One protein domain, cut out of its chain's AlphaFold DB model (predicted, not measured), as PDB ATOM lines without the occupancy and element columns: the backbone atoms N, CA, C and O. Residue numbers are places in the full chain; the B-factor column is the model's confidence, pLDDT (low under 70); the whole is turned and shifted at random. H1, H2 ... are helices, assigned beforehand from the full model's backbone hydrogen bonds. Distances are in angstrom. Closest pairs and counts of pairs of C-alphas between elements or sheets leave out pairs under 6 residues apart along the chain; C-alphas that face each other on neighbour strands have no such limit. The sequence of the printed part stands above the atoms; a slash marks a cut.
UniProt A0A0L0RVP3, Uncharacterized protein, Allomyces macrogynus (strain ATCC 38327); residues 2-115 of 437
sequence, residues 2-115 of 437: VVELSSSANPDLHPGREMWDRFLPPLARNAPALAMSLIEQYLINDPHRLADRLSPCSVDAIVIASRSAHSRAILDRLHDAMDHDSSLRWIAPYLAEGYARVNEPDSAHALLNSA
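Overview. This is residues 2 to 115 of the 437 residues of an uncharacterized protein of Allomyces macrogynus (strain ATCC 38327) (UniProt A0A0L0RVP3). The model is a stack of helices set out along its longest axis: H2, H5 and H7 run the same way side by side in one row, with H3 and H6 in a second layer over them. H8 packs on H7 at one end, short H4 sits across where H2 begins and H3 ends, and H1 lies alone at the other end. The printed part has 114 residues with eight named helices, H1 to H8, and no named strand: all helix. It is compact, with a radius of gyration of the C-alphas of 13.6 A, yet only just elongated, with spans of 42 by 27 by 20 A.

Arrangement. Look first at H7, residues 86 to 101, the longest helix, which has a kink of 47 degrees near residue 93. With H8, residues 105 to 115, it forms a hairpin at a shallow tilt of 31 degrees; the closest C-alphas, of Ala 96 and Ala 108, are 4.0 A apart. With H6, residues 72 to 84, it forms another, closest at C-alphas 82 and 88, 5.1 A. H7 touches H5, residues 56 to 69, closest at C-alphas 63 and 98, 5.3 A. H5 touches H2, residues 17 to 30, the same way at a shallow tilt of 32 degrees, closest at C-alphas 28 and 65, 4.7 A. H5 touches H3, residues 32 to 44, at a steep tilt of 55 degrees, closest at C-alphas 32 and 65, 4.7 A. H2, H3, H5, H6 and H7 are an up and down bundle, each running against the one before it. H4, residues 47 to 53, only just touches H2, with 3 pairs of C-alphas within 8 A, closest at C-alphas 17 and 53, 4.6 A. H1, residues 2 to 7, is apart from H2 to H8. Every O i to N i+4 pair is within hydrogen-bond range in H1, H6 and H8; the others have 8 of 10 in H2, 8 of 9 in H3, 9 of 10 in H5, 7 of 12 in H7 and 1 of 3 in H4, where 2 of 4 O i to N i+3 pairs are.

Along the chain. Find C-alpha 86 at (25.200, -23.568, 204.547); from there H7 runs 24.3 A to C-alpha 101. H2 and H5 are each 20.2 A long and H6 18.6 A. H1 begins at C-alpha 2, (40.629, -9.272, 178.734), and H8 ends at C-alpha 115, (25.360, -34.316, 198.684).

Size, cuts and confidence. The farthest C-alphas, of Ser 7 and Asn 113, are 42.6 A apart. The printed part has no cut and no long link. pLDDT is under 70 at residues 2 to 16, 43 to 49, 68 to 70 and 115.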
ATOM      1  N   VAL A   2      39.876  -8.688 177.581       38.62
ATOM      2  CA  VAL A   2      40.629  -9.272 178.734       38.62
ATOM      3  C   VAL A   2      41.483  -8.197 179.415       38.62
ATOM      4  O   VAL A   2      41.531  -8.131 180.635       38.62
ATOM      5  N   VAL A   3      42.027  -7.281 178.608       39.62
ATOM      6  CA  VAL A   3      42.693  -6.056 179.071       39.62
ATOM      7  C   VAL A   3      41.732  -5.093 179.774       39.62
ATOM      8  O   VAL A   3      42.177  -4.390 180.654       39.62
ATOM      9  N   GLU A   4      40.428  -5.078 179.467       43.12
ATOM     10  CA  GLU A   4      39.475  -4.178 180.151       43.12
ATOM     11  C   GLU A   4      39.063  -4.712 181.527       43.12
ATOM     12  O   GLU A   4      38.854  -3.923 182.440       43.12
ATOM     13  N   LEU A   5      39.008  -6.040 181.700       46.84
ATOM     14  CA  LEU A   5      38.789  -6.681 183.003       46.84
ATOM     15  C   LEU A   5      40.028  -6.611 183.908       46.84
ATOM     16  O   LEU A   5      39.887  -6.580 185.125       46.84
ATOM     17  N   SER A   6      41.238  -6.580 183.336       41.75
ATOM     18  CA  SER A   6      42.470  -6.365 184.104       41.75
ATOM     19  C   SER A   6      42.833  -4.886 184.283       41.75
ATOM     20  O   SER A   6      43.539  -4.561 185.234       41.75
ATOM     21  N   SER A   7      42.353  -3.980 183.417       37.97
ATOM     22  CA  SER A   7      42.609  -2.533 183.507       37.97
ATOM     23  C   SER A   7      41.554  -1.756 184.290       37.97
ATOM     24  O   SER A   7      41.805  -0.601 184.627       37.97
ATOM     25  N   SER A   8      40.394  -2.339 184.610       41.53
ATOM     26  CA  SER A   8      39.479  -1.769 185.605       41.53
ATOM     27  C   SER A   8      40.011  -2.051 187.013       41.53
ATOM     28  O   SER A   8      39.402  -2.773 187.796       41.53
ATOM     29  N   ALA A   9      41.169  -1.479 187.337       40.06
ATOM     30  CA  ALA A   9      41.743  -1.429 188.678       40.06
ATOM     31  C   ALA A   9      40.934  -0.484 189.587       40.06
ATOM     32  O   ALA A   9      41.492   0.382 190.256       40.06
ATOM     33  N   ASN A  10      39.608  -0.623 189.578       43.47
ATOM     34  CA  ASN A  10      38.773  -0.117 190.643       43.47
ATOM     35  C   ASN A  10      38.456  -1.322 191.541       43.47
ATOM     36  O   ASN A  10      37.620  -2.144 191.156       43.47
ATOM     37  N   PRO A  11      39.146  -1.484 192.684       46.41
ATOM     38  CA  PRO A  11      38.936  -2.614 193.591       46.41
ATOM     39  C   PRO A  11      37.489  -2.717 194.108       46.41
ATOM     40  O   PRO A  11      37.098  -3.775 194.587       46.41
ATOM     41  N   ASP A  12      36.680  -1.667 193.929       44.78
ATOM     42  CA  ASP A  12      35.268  -1.614 194.319       44.78
ATOM     43  C   ASP A  12      34.292  -2.193 193.273       44.78
ATOM     44  O   ASP A  12      33.125  -2.450 193.580       44.78
ATOM     45  N   LEU A  13      34.734  -2.432 192.029       50.28
ATOM     46  CA  LEU A  13      33.911  -3.048 190.980       50.28
ATOM     47  C   LEU A  13      34.045  -4.572 191.028       50.28
ATOM     48  O   LEU A  13      34.633  -5.202 190.149       50.28
ATOM     49  N   HIS A  14      33.474  -5.187 192.061       57.06
ATOM     50  CA  HIS A  14      33.331  -6.639 192.082       57.06
ATOM     51  C   HIS A  14      32.416  -7.087 190.932       57.06
ATOM     52  O   HIS A  14      31.272  -6.624 190.859       57.06
ATOM     53  N   PRO A  15      32.859  -8.000 190.044       63.69
ATOM     54  CA  PRO A  15      32.010  -8.485 188.969       63.69
ATOM     55  C   PRO A  15      30.776  -9.160 189.573       63.69
ATOM     56  O   PRO A  15      30.888 -10.098 190.369       63.69
ATOM     57  N   GLY A  16      29.593  -8.661 189.216       69.19
ATOM     58  CA  GLY A  16      28.331  -9.276 189.611       69.19
ATOM     59  C   GLY A  16      28.173 -10.670 188.999       69.19
ATOM     60  O   GLY A  16      28.836 -11.020 188.020       69.19
ATOM     61  N   ARG A  17      27.253 -11.464 189.549       75.19
ATOM     62  CA  ARG A  17      26.968 -12.840 189.107       75.19
ATOM     63  C   ARG A  17      26.752 -12.969 187.592       75.19
ATOM     64  O   ARG A  17      27.324 -13.856 186.967       75.19
ATOM     65  N   GLU A  18      26.004 -12.047 186.984       76.19
ATOM     66  CA  GLU A  18      25.751 -12.034 185.532       76.19
ATOM     67  C   GLU A  18      27.029 -11.877 184.697       76.19
ATOM     68  O   GLU A  18      27.161 -12.460 183.617       76.19
ATOM     69  N   MET A  19      27.991 -11.104 185.203       76.44
ATOM     70  CA  MET A  19      29.273 -10.895 184.542       76.44
ATOM     71  C   MET A  19      30.093 -12.192 184.575       76.44
ATOM     72  O   MET A  19      30.590 -12.638 183.539       76.44
ATOM     73  N   TRP A  20      30.160 -12.859 185.729       79.12
ATOM     74  CA  TRP A  20      30.831 -14.156 185.844       79.12
ATOM     75  C   TRP A  20      30.208 -15.224 184.946       79.12
ATOM     76  O   TRP A  20      30.936 -15.917 184.237       79.12
ATOM     77  N   ASP A  21      28.881 -15.315 184.901       80.62
ATOM     78  CA  ASP A  21      28.183 -16.311 184.079       80.62
ATOM     79  C   ASP A  21      28.432 -16.124 182.583       80.62
ATOM     80  O   ASP A  21      28.500 -17.097 181.828       80.62
ATOM     81  N   ARG A  22      28.627 -14.877 182.148       79.50
ATOM     82  CA  ARG A  22      28.901 -14.554 180.750       79.50
ATOM     83  C   ARG A  22      30.358 -14.791 180.357       79.50
ATOM     84  O   ARG A  22      30.616 -15.261 179.248       79.50
ATOM     85  N   PHE A  23      31.309 -14.450 181.227       78.62
ATOM     86  CA  PHE A  23      32.730 -14.398 180.862       78.62
ATOM     87  C   PHE A  23      33.551 -15.586 181.360       78.62
ATOM     88  O   PHE A  23      34.481 -16.002 180.669       78.62
ATOM     89  N   LEU A  24      33.208 -16.175 182.506       80.81
ATOM     90  CA  LEU A  24      33.998 -17.257 183.092       80.81
ATOM     91  C   LEU A  24      33.958 -18.552 182.264       80.81
ATOM     92  O   LEU A  24      35.028 -19.113 182.031       80.81
ATOM     93  N   PRO A  25      32.806 -19.029 181.741       83.44
ATOM     94  CA  PRO A  25      32.772 -20.266 180.957       83.44
ATOM     95  C   PRO A  25      33.638 -20.260 179.684       83.44
ATOM     96  O   PRO A  25      34.382 -21.225 179.480       83.44
ATOM     97  N   PRO A  26      33.601 -19.228 178.810       83.12
ATOM     98  CA  PRO A  26      34.484 -19.196 177.646       83.12
ATOM     99  C   PRO A  26      35.954 -19.013 178.045       83.12
ATOM    100  O   PRO A  26      36.831 -19.611 177.421       83.12
ATOM    101  N   LEU A  27      36.239 -18.247 179.103       81.00
ATOM    102  CA  LEU A  27      37.605 -18.026 179.577       81.00
ATOM    103  C   LEU A  27      38.216 -19.302 180.180       81.00
ATOM    104  O   LEU A  27      39.338 -19.656 179.839       81.00
ATOM    105  N   ALA A  28      37.461 -20.051 180.986       82.31
ATOM    106  CA  ALA A  28      37.887 -21.331 181.553       82.31
ATOM    107  C   ALA A  28      38.231 -22.372 180.475       82.31
ATOM    108  O   ALA A  28      39.122 -23.198 180.670       82.31
ATOM    109  N   ARG A  29      37.541 -22.329 179.326       79.69
ATOM    110  CA  ARG A  29      37.803 -23.224 178.188       79.69
ATOM    111  C   ARG A  29      39.022 -22.806 177.369       79.69
ATOM    112  O   ARG A  29      39.780 -23.674 176.949       79.69
ATOM    113  N   ASN A  30      39.197 -21.506 177.136       81.19
ATOM    114  CA  ASN A  30      40.171 -21.000 176.164       81.19
ATOM    115  C   ASN A  30      41.478 -20.498 176.800       81.19
ATOM    116  O   ASN A  30      42.521 -20.530 176.157       81.19
ATOM    117  N   ALA A  31      41.430 -20.023 178.046       82.00
ATOM    118  CA  ALA A  31      42.559 -19.441 178.768       82.00
ATOM    119  C   ALA A  31      42.477 -19.752 180.279       82.00
ATOM    120  O   ALA A  31      42.296 -18.849 181.102       82.00
ATOM    121  N   PRO A  32      42.613 -21.030 180.670       80.50
ATOM    122  CA  PRO A  32      42.359 -21.470 182.038       80.50
ATOM    123  C   PRO A  32      43.253 -20.794 183.083       80.50
ATOM    124  O   PRO A  32      42.754 -20.433 184.137       80.50
ATOM    125  N   ALA A  33      44.537 -20.549 182.801       77.88
ATOM    126  CA  ALA A  33      45.429 -19.870 183.749       77.88
ATOM    127  C   ALA A  33      44.969 -18.435 184.080       77.88
ATOM    128  O   ALA A  33      45.014 -18.017 185.235       77.88
ATOM    129  N   LEU A  34      44.457 -17.701 183.083       78.38
ATOM    130  CA  LEU A  34      43.896 -16.360 183.284       78.38
ATOM    131  C   LEU A  34      42.574 -16.417 184.051       78.38
ATOM    132  O   LEU A  34      42.344 -15.595 184.935       78.38
ATOM    133  N   ALA A  35      41.725 -17.404 183.751       80.12
ATOM    134  CA  ALA A  35      40.502 -17.629 184.515       80.12
ATOM    135  C   ALA A  35      40.807 -17.884 185.994       80.12
ATOM    136  O   ALA A  35      40.161 -17.296 186.854       80.12
ATOM    137  N   MET A  36      41.833 -18.683 186.283       77.25
ATOM    138  CA  MET A  36      42.248 -18.991 187.649       77.25
ATOM    139  C   MET A  36      42.763 -17.764 188.398       77.25
ATOM    140  O   MET A  36      42.330 -17.531 189.520       77.25
ATOM    141  N   SER A  37      43.583 -16.926 187.758       77.81
ATOM    142  CA  SER A  37      44.034 -15.662 188.356       77.81
ATOM    143  C   SER A  37      42.863 -14.739 188.722       77.81
ATOM    144  O   SER A  37      42.843 -14.180 189.817       77.81
ATOM    145  N   LEU A  38      41.849 -14.627 187.854       76.19
ATOM    146  CA  LEU A  38      40.655 -13.823 188.133       76.19
ATOM    147  C   LEU A  38      39.795 -14.418 189.257       76.19
ATOM    148  O   LEU A  38      39.279 -13.677 190.094       76.19
ATOM    149  N   ILE A  39      39.645 -15.745 189.289       77.69
ATOM    150  CA  ILE A  39      38.914 -16.454 190.347       77.69
ATOM    151  C   ILE A  39      39.585 -16.211 191.709       77.69
ATOM    152  O   ILE A  39      38.903 -15.849 192.670       77.69
ATOM    153  N   GLU A  40      40.909 -16.364 191.792       76.38
ATOM    154  CA  GLU A  40      41.665 -16.128 193.028       76.38
ATOM    155  C   GLU A  40      41.543 -14.679 193.489       76.38
ATOM    156  O   GLU A  40      41.254 -14.429 194.658       76.38
ATOM    157  N   GLN A  41      41.716 -13.729 192.568       76.00
ATOM    158  CA  GLN A  41      41.756 -12.309 192.894       76.00
ATOM    159  C   GLN A  41      40.402 -11.761 193.360       76.00
ATOM    160  O   GLN A  41      40.366 -10.987 194.313       76.00
ATOM    161  N   TYR A  42      39.298 -12.154 192.716       70.69
ATOM    162  CA  TYR A  42      38.006 -11.469 192.879       70.69
ATOM    163  C   TYR A  42      36.897 -12.310 193.505       70.69
ATOM    164  O   TYR A  42      35.903 -11.752 193.980       70.69
ATOM    165  N   LEU A  43      37.016 -13.637 193.465       68.12
ATOM    166  CA  LEU A  43      35.937 -14.533 193.873       68.12
ATOM    167  C   LEU A  43      36.227 -15.200 195.217       68.12
ATOM    168  O   LEU A  43      35.305 -15.370 196.002       68.12
ATOM    169  N   ILE A  44      37.490 -15.524 195.504       65.06
ATOM    170  CA  ILE A  44      37.853 -16.326 196.682       65.06
ATOM    171  C   ILE A  44      38.472 -15.500 197.816       65.06
ATOM    172  O   ILE A  44      38.259 -15.819 198.981       65.06
ATOM    173  N   ASN A  45      39.194 -14.418 197.512       69.00
ATOM    174  CA  ASN A  45      39.749 -13.537 198.548       69.00
ATOM    175  C   ASN A  45      38.685 -12.665 199.254       69.00
ATOM    176  O   ASN A  45      39.010 -11.974 200.215       69.00
ATOM    177  N   ASP A  46      37.423 -12.711 198.809       67.31
ATOM    178  CA  ASP A  46      36.271 -12.038 199.427       67.31
ATOM    179  C   ASP A  46      35.193 -13.076 199.819       67.31
ATOM    180  O   ASP A  46      34.186 -13.241 199.119       67.31
ATOM    181  N   PRO A  47      35.413 -13.839 200.910       60.62
ATOM    182  CA  PRO A  47      34.562 -14.968 201.290       60.62
ATOM    183  C   PRO A  47      33.156 -14.548 201.748       60.62
ATOM    184  O   PRO A  47      32.231 -15.356 201.713       60.62
ATOM    185  N   HIS A  48      32.955 -13.285 202.134       64.06
ATOM    186  CA  HIS A  48      31.711 -12.811 202.749       64.06
ATOM    187  C   HIS A  48      30.549 -12.585 201.763       64.06
ATOM    188  O   HIS A  48      29.437 -12.294 202.199       64.06
ATOM    189  N   ARG A  49      30.774 -12.710 200.445       68.94
ATOM    190  CA  ARG A  49      29.746 -12.523 199.392       68.94
ATOM    191  C   ARG A  49      29.742 -13.630 198.338       68.94
ATOM    192  O   ARG A  49      29.240 -13.455 197.227       68.94
ATOM    193  N   LEU A  50      30.340 -14.769 198.667       73.12
ATOM    194  CA  LEU A  50      30.601 -15.841 197.712       73.12
ATOM    195  C   LEU A  50      29.292 -16.504 197.233       73.12
ATOM    196  O   LEU A  50      29.137 -16.763 196.039       73.12
ATOM    197  N   ALA A  51      28.307 -16.657 198.126       71.31
ATOM    198  CA  ALA A  51      26.967 -17.162 197.810       71.31
ATOM    199  C   ALA A  51      26.213 -16.314 196.771       71.31
ATOM    200  O   ALA A  51      25.592 -16.864 195.859       71.31
ATOM    201  N   ASP A  52      26.335 -14.988 196.841       74.19
ATOM    202  CA  ASP A  52      25.656 -14.070 195.919       74.19
ATOM    203  C   ASP A  52      26.311 -14.036 194.528       74.19
ATOM    204  O   ASP A  52      25.667 -13.708 193.525       74.19
ATOM    205  N   ARG A  53      27.602 -14.381 194.453       74.44
ATOM    206  CA  ARG A  53      28.405 -14.350 193.220       74.44
ATOM    207  C   ARG A  53      28.418 -15.682 192.476       74.44
ATOM    208  O   ARG A  53      28.638 -15.691 191.261       74.44
ATOM    209  N   LEU A  54      28.197 -16.796 193.171       78.94
ATOM    210  CA  LEU A  54      28.211 -18.118 192.562       78.94
ATOM    211  C   LEU A  54      26.894 -18.460 191.862       78.94
ATOM    212  O   LEU A  54      25.785 -18.154 192.296       78.94
ATOM    213  N   SER A  55      27.041 -19.164 190.751       80.31
ATOM    214  CA  SER A  55      25.968 -19.770 189.987       80.31
ATOM    215  C   SER A  55      26.408 -21.171 189.548       80.31
ATOM    216  O   SER A  55      27.607 -21.458 189.495       80.31
ATOM    217  N   PRO A  56      25.474 -22.054 189.161       76.75
ATOM    218  CA  PRO A  56      25.830 -23.348 188.587       76.75
ATOM    219  C   PRO A  56      26.780 -23.262 187.381       76.75
ATOM    220  O   PRO A  56      27.579 -24.171 187.171       76.75
ATOM    221  N   CYS A  57      26.699 -22.191 186.582       78.06
ATOM    222  CA  CYS A  57      27.557 -21.998 185.414       78.06
ATOM    223  C   CYS A  57      28.961 -21.536 185.809       78.06
ATOM    224  O   CYS A  57      29.942 -22.026 185.247       78.06
ATOM    225  N   SER A  58      29.070 -20.623 186.781       80.88
ATOM    226  CA  SER A  58      30.369 -20.151 187.256       80.88
ATOM    227  C   SER A  58      31.116 -21.238 188.029       80.88
ATOM    228  O   SER A  58      32.303 -21.429 187.785       80.88
ATOM    229  N   VAL A  59      30.433 -22.046 188.844       80.44
ATOM    230  CA  VAL A  59      31.053 -23.187 189.542       80.44
ATOM    231  C   VAL A  59      31.581 -24.242 188.560       80.44
ATOM    232  O   VAL A  59      32.720 -24.685 188.704       80.44
ATOM    233  N   ASP A  60      30.822 -24.611 187.520       77.38
ATOM    234  CA  ASP A  60      31.305 -25.551 186.488       77.38
ATOM    235  C   ASP A  60      32.534 -24.990 185.749       77.38
ATOM    236  O   ASP A  60      33.504 -25.708 185.498       77.38
ATOM    237  N   ALA A  61      32.553 -23.684 185.465       80.75
ATOM    238  CA  ALA A  61      33.709 -23.023 184.866       80.75
ATOM    239  C   ALA A  61      34.934 -22.998 185.802       80.75
ATOM    240  O   ALA A  61      36.043 -23.245 185.327       80.75
ATOM    241  N   ILE A  62      34.751 -22.782 187.112       81.62
ATOM    242  CA  ILE A  62      35.830 -22.886 188.111       81.62
ATOM    243  C   ILE A  62      36.409 -24.305 188.119       81.62
ATOM    244  O   ILE A  62      37.624 -24.458 188.054       81.62
ATOM    245  N   VAL A  63      35.566 -25.342 188.115       78.69
ATOM    246  CA  VAL A  63      36.006 -26.751 188.073       78.69
ATOM    247  C   VAL A  63      36.746 -27.087 186.768       78.69
ATOM    248  O   VAL A  63      37.713 -27.853 186.761       78.69
ATOM    249  N   ILE A  64      36.326 -26.514 185.636       78.25
ATOM    250  CA  ILE A  64      37.025 -26.675 184.351       78.25
ATOM    251  C   ILE A  64      38.392 -25.981 184.377       78.25
ATOM    252  O   ILE A  64      39.378 -26.569 183.926       78.25
ATOM    253  N   ALA A  65      38.462 -24.753 184.890       76.50
ATOM    254  CA  ALA A  65      39.700 -23.984 184.966       76.50
ATOM    255  C   ALA A  65      40.695 -24.606 185.963       76.50
ATOM    256  O   ALA A  65      41.880 -24.734 185.645       76.50
ATOM    257  N   SER A  66      40.206 -25.079 187.116       74.94
ATOM    258  CA  SER A  66      41.023 -25.706 188.159       74.94
ATOM    259  C   SER A  66      41.675 -26.998 187.692       74.94
ATOM    260  O   SER A  66      42.836 -27.234 188.021       74.94
ATOM    261  N   ARG A  67      41.002 -27.774 186.827       71.44
ATOM    262  CA  ARG A  67      41.615 -28.916 186.133       71.44
ATOM    263  C   ARG A  67      42.848 -28.498 185.341       71.44
ATOM    264  O   ARG A  67      43.896 -29.116 185.466       71.44
ATOM    265  N   SER A  68      42.706 -27.503 184.476       68.50
ATOM    266  CA  SER A  68      43.773 -27.119 183.549       68.50
ATOM    267  C   SER A  68      44.974 -26.498 184.265       68.50
ATOM    268  O   SER A  68      46.093 -26.590 183.768       68.50
ATOM    269  N   ALA A  69      44.751 -25.904 185.438       65.38
ATOM    270  CA  ALA A  69      45.799 -25.349 186.287       65.38
ATOM    271  C   ALA A  69      46.273 -26.295 187.411       65.38
ATOM    272  O   ALA A  69      47.180 -25.923 188.146       65.38
ATOM    273  N   HIS A  70      45.680 -27.488 187.561       64.62
ATOM    274  CA  HIS A  70      45.941 -28.437 188.658       64.62
ATOM    275  C   HIS A  70      45.882 -27.805 190.067       64.62
ATOM    276  O   HIS A  70      46.615 -28.205 190.969       64.62
ATOM    277  N   SER A  71      45.027 -26.799 190.274       73.50
ATOM    278  CA  SER A  71      45.015 -26.042 191.532       73.50
ATOM    279  C   SER A  71      44.057 -26.659 192.550       73.50
ATOM    280  O   SER A  71      42.839 -26.482 192.465       73.50
ATOM    281  N   ARG A  72      44.627 -27.358 193.539       80.00
ATOM    282  CA  ARG A  72      43.909 -27.870 194.718       80.00
ATOM    283  C   ARG A  72      43.483 -26.749 195.673       80.00
ATOM    284  O   ARG A  72      42.386 -26.796 196.213       80.00
ATOM    285  N   ALA A  73      44.304 -25.707 195.816       80.44
ATOM    286  CA  ALA A  73      44.095 -24.634 196.793       80.44
ATOM    287  C   ALA A  73      42.736 -23.922 196.645       80.44
ATOM    288  O   ALA A  73      42.135 -23.515 197.631       80.44
ATOM    289  N   ILE A  74      42.233 -23.786 195.418       79.56
ATOM    290  CA  ILE A  74      40.927 -23.165 195.154       79.56
ATOM    291  C   ILE A  74      39.766 -24.078 195.530       79.56
ATOM    292  O   ILE A  74      38.751 -23.595 196.028       79.56
ATOM    293  N   LEU A  75      39.911 -25.384 195.298       84.69
ATOM    294  CA  LEU A  75      38.905 -26.359 195.709       84.69
ATOM    295  C   LEU A  75      38.795 -26.388 197.236       84.69
ATOM    296  O   LEU A  75      37.683 -26.320 197.744       84.69
ATOM    297  N   ASP A  76      39.934 -26.375 197.936       85.19
ATOM    298  CA  ASP A  76      39.991 -26.336 199.403       85.19
ATOM    299  C   ASP A  76      39.336 -25.061 199.955       85.19
ATOM    300  O   ASP A  76      38.461 -25.142 200.808       85.19
ATOM    301  N   ARG A  77      39.627 -23.885 199.385       82.31
ATOM    302  CA  ARG A  77      38.982 -22.631 199.818       82.31
ATOM    303  C   ARG A  77      37.471 -22.598 199.565       82.31
ATOM    304  O   ARG A  77      36.733 -22.005 200.347       82.31
ATOM    305  N   LEU A  78      36.994 -23.196 198.471       84.00
ATOM    306  CA  LEU A  78      35.554 -23.322 198.216       84.00
ATOM    307  C   LEU A  78      34.892 -24.337 199.155       84.00
ATOM    308  O   LEU A  78      33.738 -24.140 199.531       84.00
ATOM    309  N   HIS A  79      35.607 -25.400 199.527       87.38
ATOM    310  CA  HIS A  79      35.166 -26.356 200.536       87.38
ATOM    311  C   HIS A  79      35.033 -25.668 201.896       87.38
ATOM    312  O   HIS A  79      33.960 -25.716 202.488       87.38
ATOM    313  N   ASP A  80      36.058 -24.926 202.322       85.88
ATOM    314  CA  ASP A  80      36.025 -24.149 203.560       85.88
ATOM    315  C   ASP A  80      34.847 -23.164 203.547       85.88
ATOM    316  O   ASP A  80      34.072 -23.106 204.498       85.88
ATOM    317  N   ALA A  81      34.643 -22.426 202.450       83.06
ATOM    318  CA  ALA A  81      33.510 -21.507 202.323       83.06
ATOM    319  C   ALA A  81      32.153 -22.225 202.438       83.06
ATOM    320  O   ALA A  81      31.241 -21.711 203.080       83.06
ATOM    321  N   MET A  82      32.022 -23.418 201.853       86.31
ATOM    322  CA  MET A  82      30.818 -24.247 201.956       86.31
ATOM    323  C   MET A  82      30.569 -24.758 203.383       86.31
ATOM    324  O   MET A  82      29.414 -24.829 203.809       86.31
ATOM    325  N   ASP A  83      31.625 -25.103 204.121       84.38
ATOM    326  CA  ASP A  83      31.516 -25.551 205.513       84.38
ATOM    327  C   ASP A  83      31.082 -24.414 206.447       84.38
ATOM    328  O   ASP A  83      30.318 -24.640 207.389       84.38
ATOM    329  N   HIS A  84      31.512 -23.182 206.158       83.88
ATOM    330  CA  HIS A  84      31.133 -21.992 206.923       83.88
ATOM    331  C   HIS A  84      29.753 -21.434 206.526       83.88
ATOM    332  O   HIS A  84      29.042 -20.910 207.384       83.88
ATOM    333  N   ASP A  85      29.352 -21.553 205.255       82.06
ATOM    334  CA  ASP A  85      28.075 -21.052 204.738       82.06
ATOM    335  C   ASP A  85      27.196 -22.176 204.169       82.06
ATOM    336  O   ASP A  85      27.353 -22.655 203.043       82.06
ATOM    337  N   SER A  86      26.168 -22.540 204.939       80.88
ATOM    338  CA  SER A  86      25.200 -23.568 204.547       80.88
ATOM    339  C   SER A  86      24.435 -23.267 203.247       80.88
ATOM    340  O   SER A  86      23.951 -24.207 202.608       80.88
ATOM    341  N   SER A  87      24.351 -21.997 202.824       81.25
ATOM    342  CA  SER A  87      23.708 -21.599 201.566       81.25
ATOM    343  C   SER A  87      24.475 -22.083 200.332       81.25
ATOM    344  O   SER A  87      23.888 -22.220 199.259       81.25
ATOM    345  N   LEU A  88      25.761 -22.418 200.485       81.88
ATOM    346  CA  LEU A  88      26.631 -22.905 199.418       81.88
ATOM    347  C   LEU A  88      26.603 -24.420 199.239       81.88
ATOM    348  O   LEU A  88      27.157 -24.906 198.261       81.88
ATOM    349  N   ARG A  89      25.946 -25.196 200.110       82.06
ATOM    350  CA  ARG A  89      26.010 -26.673 200.061       82.06
ATOM    351  C   ARG A  89      25.644 -27.288 198.699       82.06
ATOM    352  O   ARG A  89      26.159 -28.348 198.355       82.06
ATOM    353  N   TRP A  90      24.843 -26.593 197.884       79.56
ATOM    354  CA  TRP A  90      24.507 -27.011 196.517       79.56
ATOM    355  C   TRP A  90      25.731 -27.156 195.588       79.56
ATOM    356  O   TRP A  90      25.617 -27.797 194.538       79.56
ATOM    357  N   ILE A  91      26.894 -26.589 195.944       82.88
ATOM    358  CA  ILE A  91      28.148 -26.726 195.187       82.88
ATOM    359  C   ILE A  91      28.873 -28.053 195.454       82.88
ATOM    360  O   ILE A  91      29.733 -28.425 194.653       82.88
ATOM    361  N   ALA A  92      28.525 -28.793 196.516       83.75
ATOM    362  CA  ALA A  92      29.210 -30.026 196.921       83.75
ATOM    363  C   ALA A  92      29.383 -31.054 195.778       83.75
ATOM    364  O   ALA A  92      30.498 -31.549 195.597       83.75
ATOM    365  N   PRO A  93      28.369 -31.332 194.923       78.44
ATOM    366  CA  PRO A  93      28.540 -32.221 193.771       78.44
ATOM    367  C   PRO A  93      29.599 -31.752 192.761       78.44
ATOM    368  O   PRO A  93      30.254 -32.578 192.125       78.44
ATOM    369  N   TYR A  94      29.753 -30.438 192.582       81.75
ATOM    370  CA  TYR A  94      30.729 -29.860 191.658       81.75
ATOM    371  C   TYR A  94      32.135 -29.880 192.256       81.75
ATOM    372  O   TYR A  94      33.091 -30.210 191.554       81.75
ATOM    373  N   LEU A  95      32.261 -29.594 193.558       85.62
ATOM    374  CA  LEU A  95      33.525 -29.743 194.282       85.62
ATOM    375  C   LEU A  95      34.005 -31.190 194.261       85.62
ATOM    376  O   LEU A  95      35.175 -31.430 193.981       85.62
ATOM    377  N   ALA A  96      33.100 -32.154 194.449       82.94
ATOM    378  CA  ALA A  96      33.433 -33.566 194.331       82.94
ATOM    379  C   ALA A  96      34.002 -33.920 192.947       82.94
ATOM    380  O   ALA A  96      34.970 -34.672 192.848       82.94
ATOM    381  N   GLU A  97      33.455 -33.349 191.866       80.75
ATOM    382  CA  GLU A  97      34.034 -33.519 190.530       80.75
ATOM    383  C   GLU A  97      35.426 -32.880 190.424       80.75
ATOM    384  O   GLU A  97      36.327 -33.479 189.835       80.75
ATOM    385  N   GLY A  98      35.613 -31.688 190.997       82.56
ATOM    386  CA  GLY A  98      36.911 -31.020 191.078       82.56
ATOM    387  C   GLY A  98      37.966 -31.888 191.762       82.56
ATOM    388  O   GLY A  98      39.001 -32.167 191.158       82.56
ATOM    389  N   TYR A  99      37.672 -32.385 192.967       84.56
ATOM    390  CA  TYR A  99      38.556 -33.277 193.725       84.56
ATOM    391  C   TYR A  99      38.852 -34.581 192.976       84.56
ATOM    392  O   TYR A  99      40.010 -34.984 192.872       84.56
ATOM    393  N   ALA A 100      37.846 -35.190 192.339       78.50
ATOM    394  CA  ALA A 100      38.055 -36.385 191.524       78.50
ATOM    395  C   ALA A 100      39.016 -36.132 190.346       78.50
ATOM    396  O   ALA A 100      39.774 -37.020 189.961       78.50
ATOM    397  N   ARG A 101      39.015 -34.921 189.769       76.50
ATOM    398  CA  ARG A 101      39.895 -34.539 188.649       76.50
ATOM    399  C   ARG A 101      41.327 -34.223 189.067       76.50
ATOM    400  O   ARG A 101      42.221 -34.428 188.252       76.50
ATOM    401  N   VAL A 102      41.546 -33.742 190.290       77.31
ATOM    402  CA  VAL A 102      42.896 -33.565 190.863       77.31
ATOM    403  C   VAL A 102      43.414 -34.832 191.556       77.31
ATOM    404  O   VAL A 102      44.442 -34.786 192.219       77.31
ATOM    405  N   ASN A 103      42.744 -35.971 191.341       74.06
ATOM    406  CA  ASN A 103      43.104 -37.287 191.866       74.06
ATOM    407  C   ASN A 103      43.030 -37.399 193.405       74.06
ATOM    408  O   ASN A 103      43.816 -38.121 194.011       74.06
ATOM    409  N   GLU A 104      42.049 -36.722 194.016       79.12
ATOM    410  CA  GLU A 104      41.720 -36.773 195.452       79.12
ATOM    411  C   GLU A 104      40.376 -37.511 195.662       79.12
ATOM    412  O   GLU A 104      39.323 -36.886 195.839       79.12
ATOM    413  N   PRO A 105      40.355 -38.854 195.568       72.19
ATOM    414  CA  PRO A 105      39.119 -39.632 195.557       72.19
ATOM    415  C   PRO A 105      38.394 -39.632 196.900       72.19
ATOM    416  O   PRO A 105      37.167 -39.613 196.906       72.19
ATOM    417  N   ASP A 106      39.121 -39.607 198.018       76.44
ATOM    418  CA  ASP A 106      38.530 -39.675 199.359       76.44
ATOM    419  C   ASP A 106      37.711 -38.409 199.654       76.44
ATOM    420  O   ASP A 106      36.560 -38.487 200.088       76.44
ATOM    421  N   SER A 107      38.253 -37.235 199.307       84.12
ATOM    422  CA  SER A 107      37.550 -35.947 199.402       84.12
ATOM    423  C   SER A 107      36.343 -35.887 198.466       84.12
ATOM    424  O   SER A 107      35.259 -35.461 198.868       84.12
ATOM    425  N   ALA A 108      36.497 -36.363 197.228       80.00
ATOM    426  CA  ALA A 108      35.394 -36.442 196.276       80.00
ATOM    427  C   ALA A 108      34.276 -37.390 196.746       80.00
ATOM    428  O   ALA A 108      33.094 -37.090 196.575       80.00
ATOM    429  N   HIS A 109      34.636 -38.511 197.369       73.69
ATOM    430  CA  HIS A 109      33.705 -39.490 197.918       73.69
ATOM    431  C   HIS A 109      32.931 -38.930 199.115       73.69
ATOM    432  O   HIS A 109      31.702 -39.014 199.155       73.69
ATOM    433  N   ALA A 110      33.629 -38.308 200.070       80.50
ATOM    434  CA  ALA A 110      33.010 -37.686 201.238       80.50
ATOM    435  C   ALA A 110      31.974 -36.619 200.836       80.50
ATOM    436  O   ALA A 110      30.850 -36.619 201.344       80.50
ATOM    437  N   LEU A 111      32.316 -35.774 199.857       83.56
ATOM    438  CA  LEU A 111      31.427 -34.736 199.324       83.56
ATOM    439  C   LEU A 111      30.229 -35.297 198.547       83.56
ATOM    440  O   LEU A 111      29.140 -34.727 198.576       83.56
ATOM    441  N   LEU A 112      30.396 -36.420 197.846       75.75
ATOM    442  CA  LEU A 112      29.282 -37.070 197.151       75.75
ATOM    443  C   LEU A 112      28.241 -37.648 198.113       75.75
ATOM    444  O   LEU A 112      27.044 -37.576 197.810       75.75
ATOM    445  N   ASN A 113      28.694 -38.199 199.241       73.56
ATOM    446  CA  ASN A 113      27.829 -38.764 200.274       73.56
ATOM    447  C   ASN A 113      27.082 -37.668 201.040       73.56
ATOM    448  O   ASN A 113      25.883 -37.802 201.281       73.56
ATOM    449  N   SER A 114      27.739 -36.546 201.353       72.19
ATOM    450  CA  SER A 114      27.056 -35.396 201.961       72.19
ATOM    451  C   SER A 114      26.025 -34.766 201.012       72.19
ATOM    452  O   SER A 114      24.970 -34.306 201.451       72.19
ATOM    453  N   ALA A 115      26.273 -34.824 199.700       68.69
ATOM    454  CA  ALA A 115      25.360 -34.316 198.684       68.69
ATOM    455  C   ALA A 115      24.140 -35.215 198.382       68.69
ATOM    456  O   ALA A 115      23.209 -34.735 197.737       68.69
TER     457      ALA A 115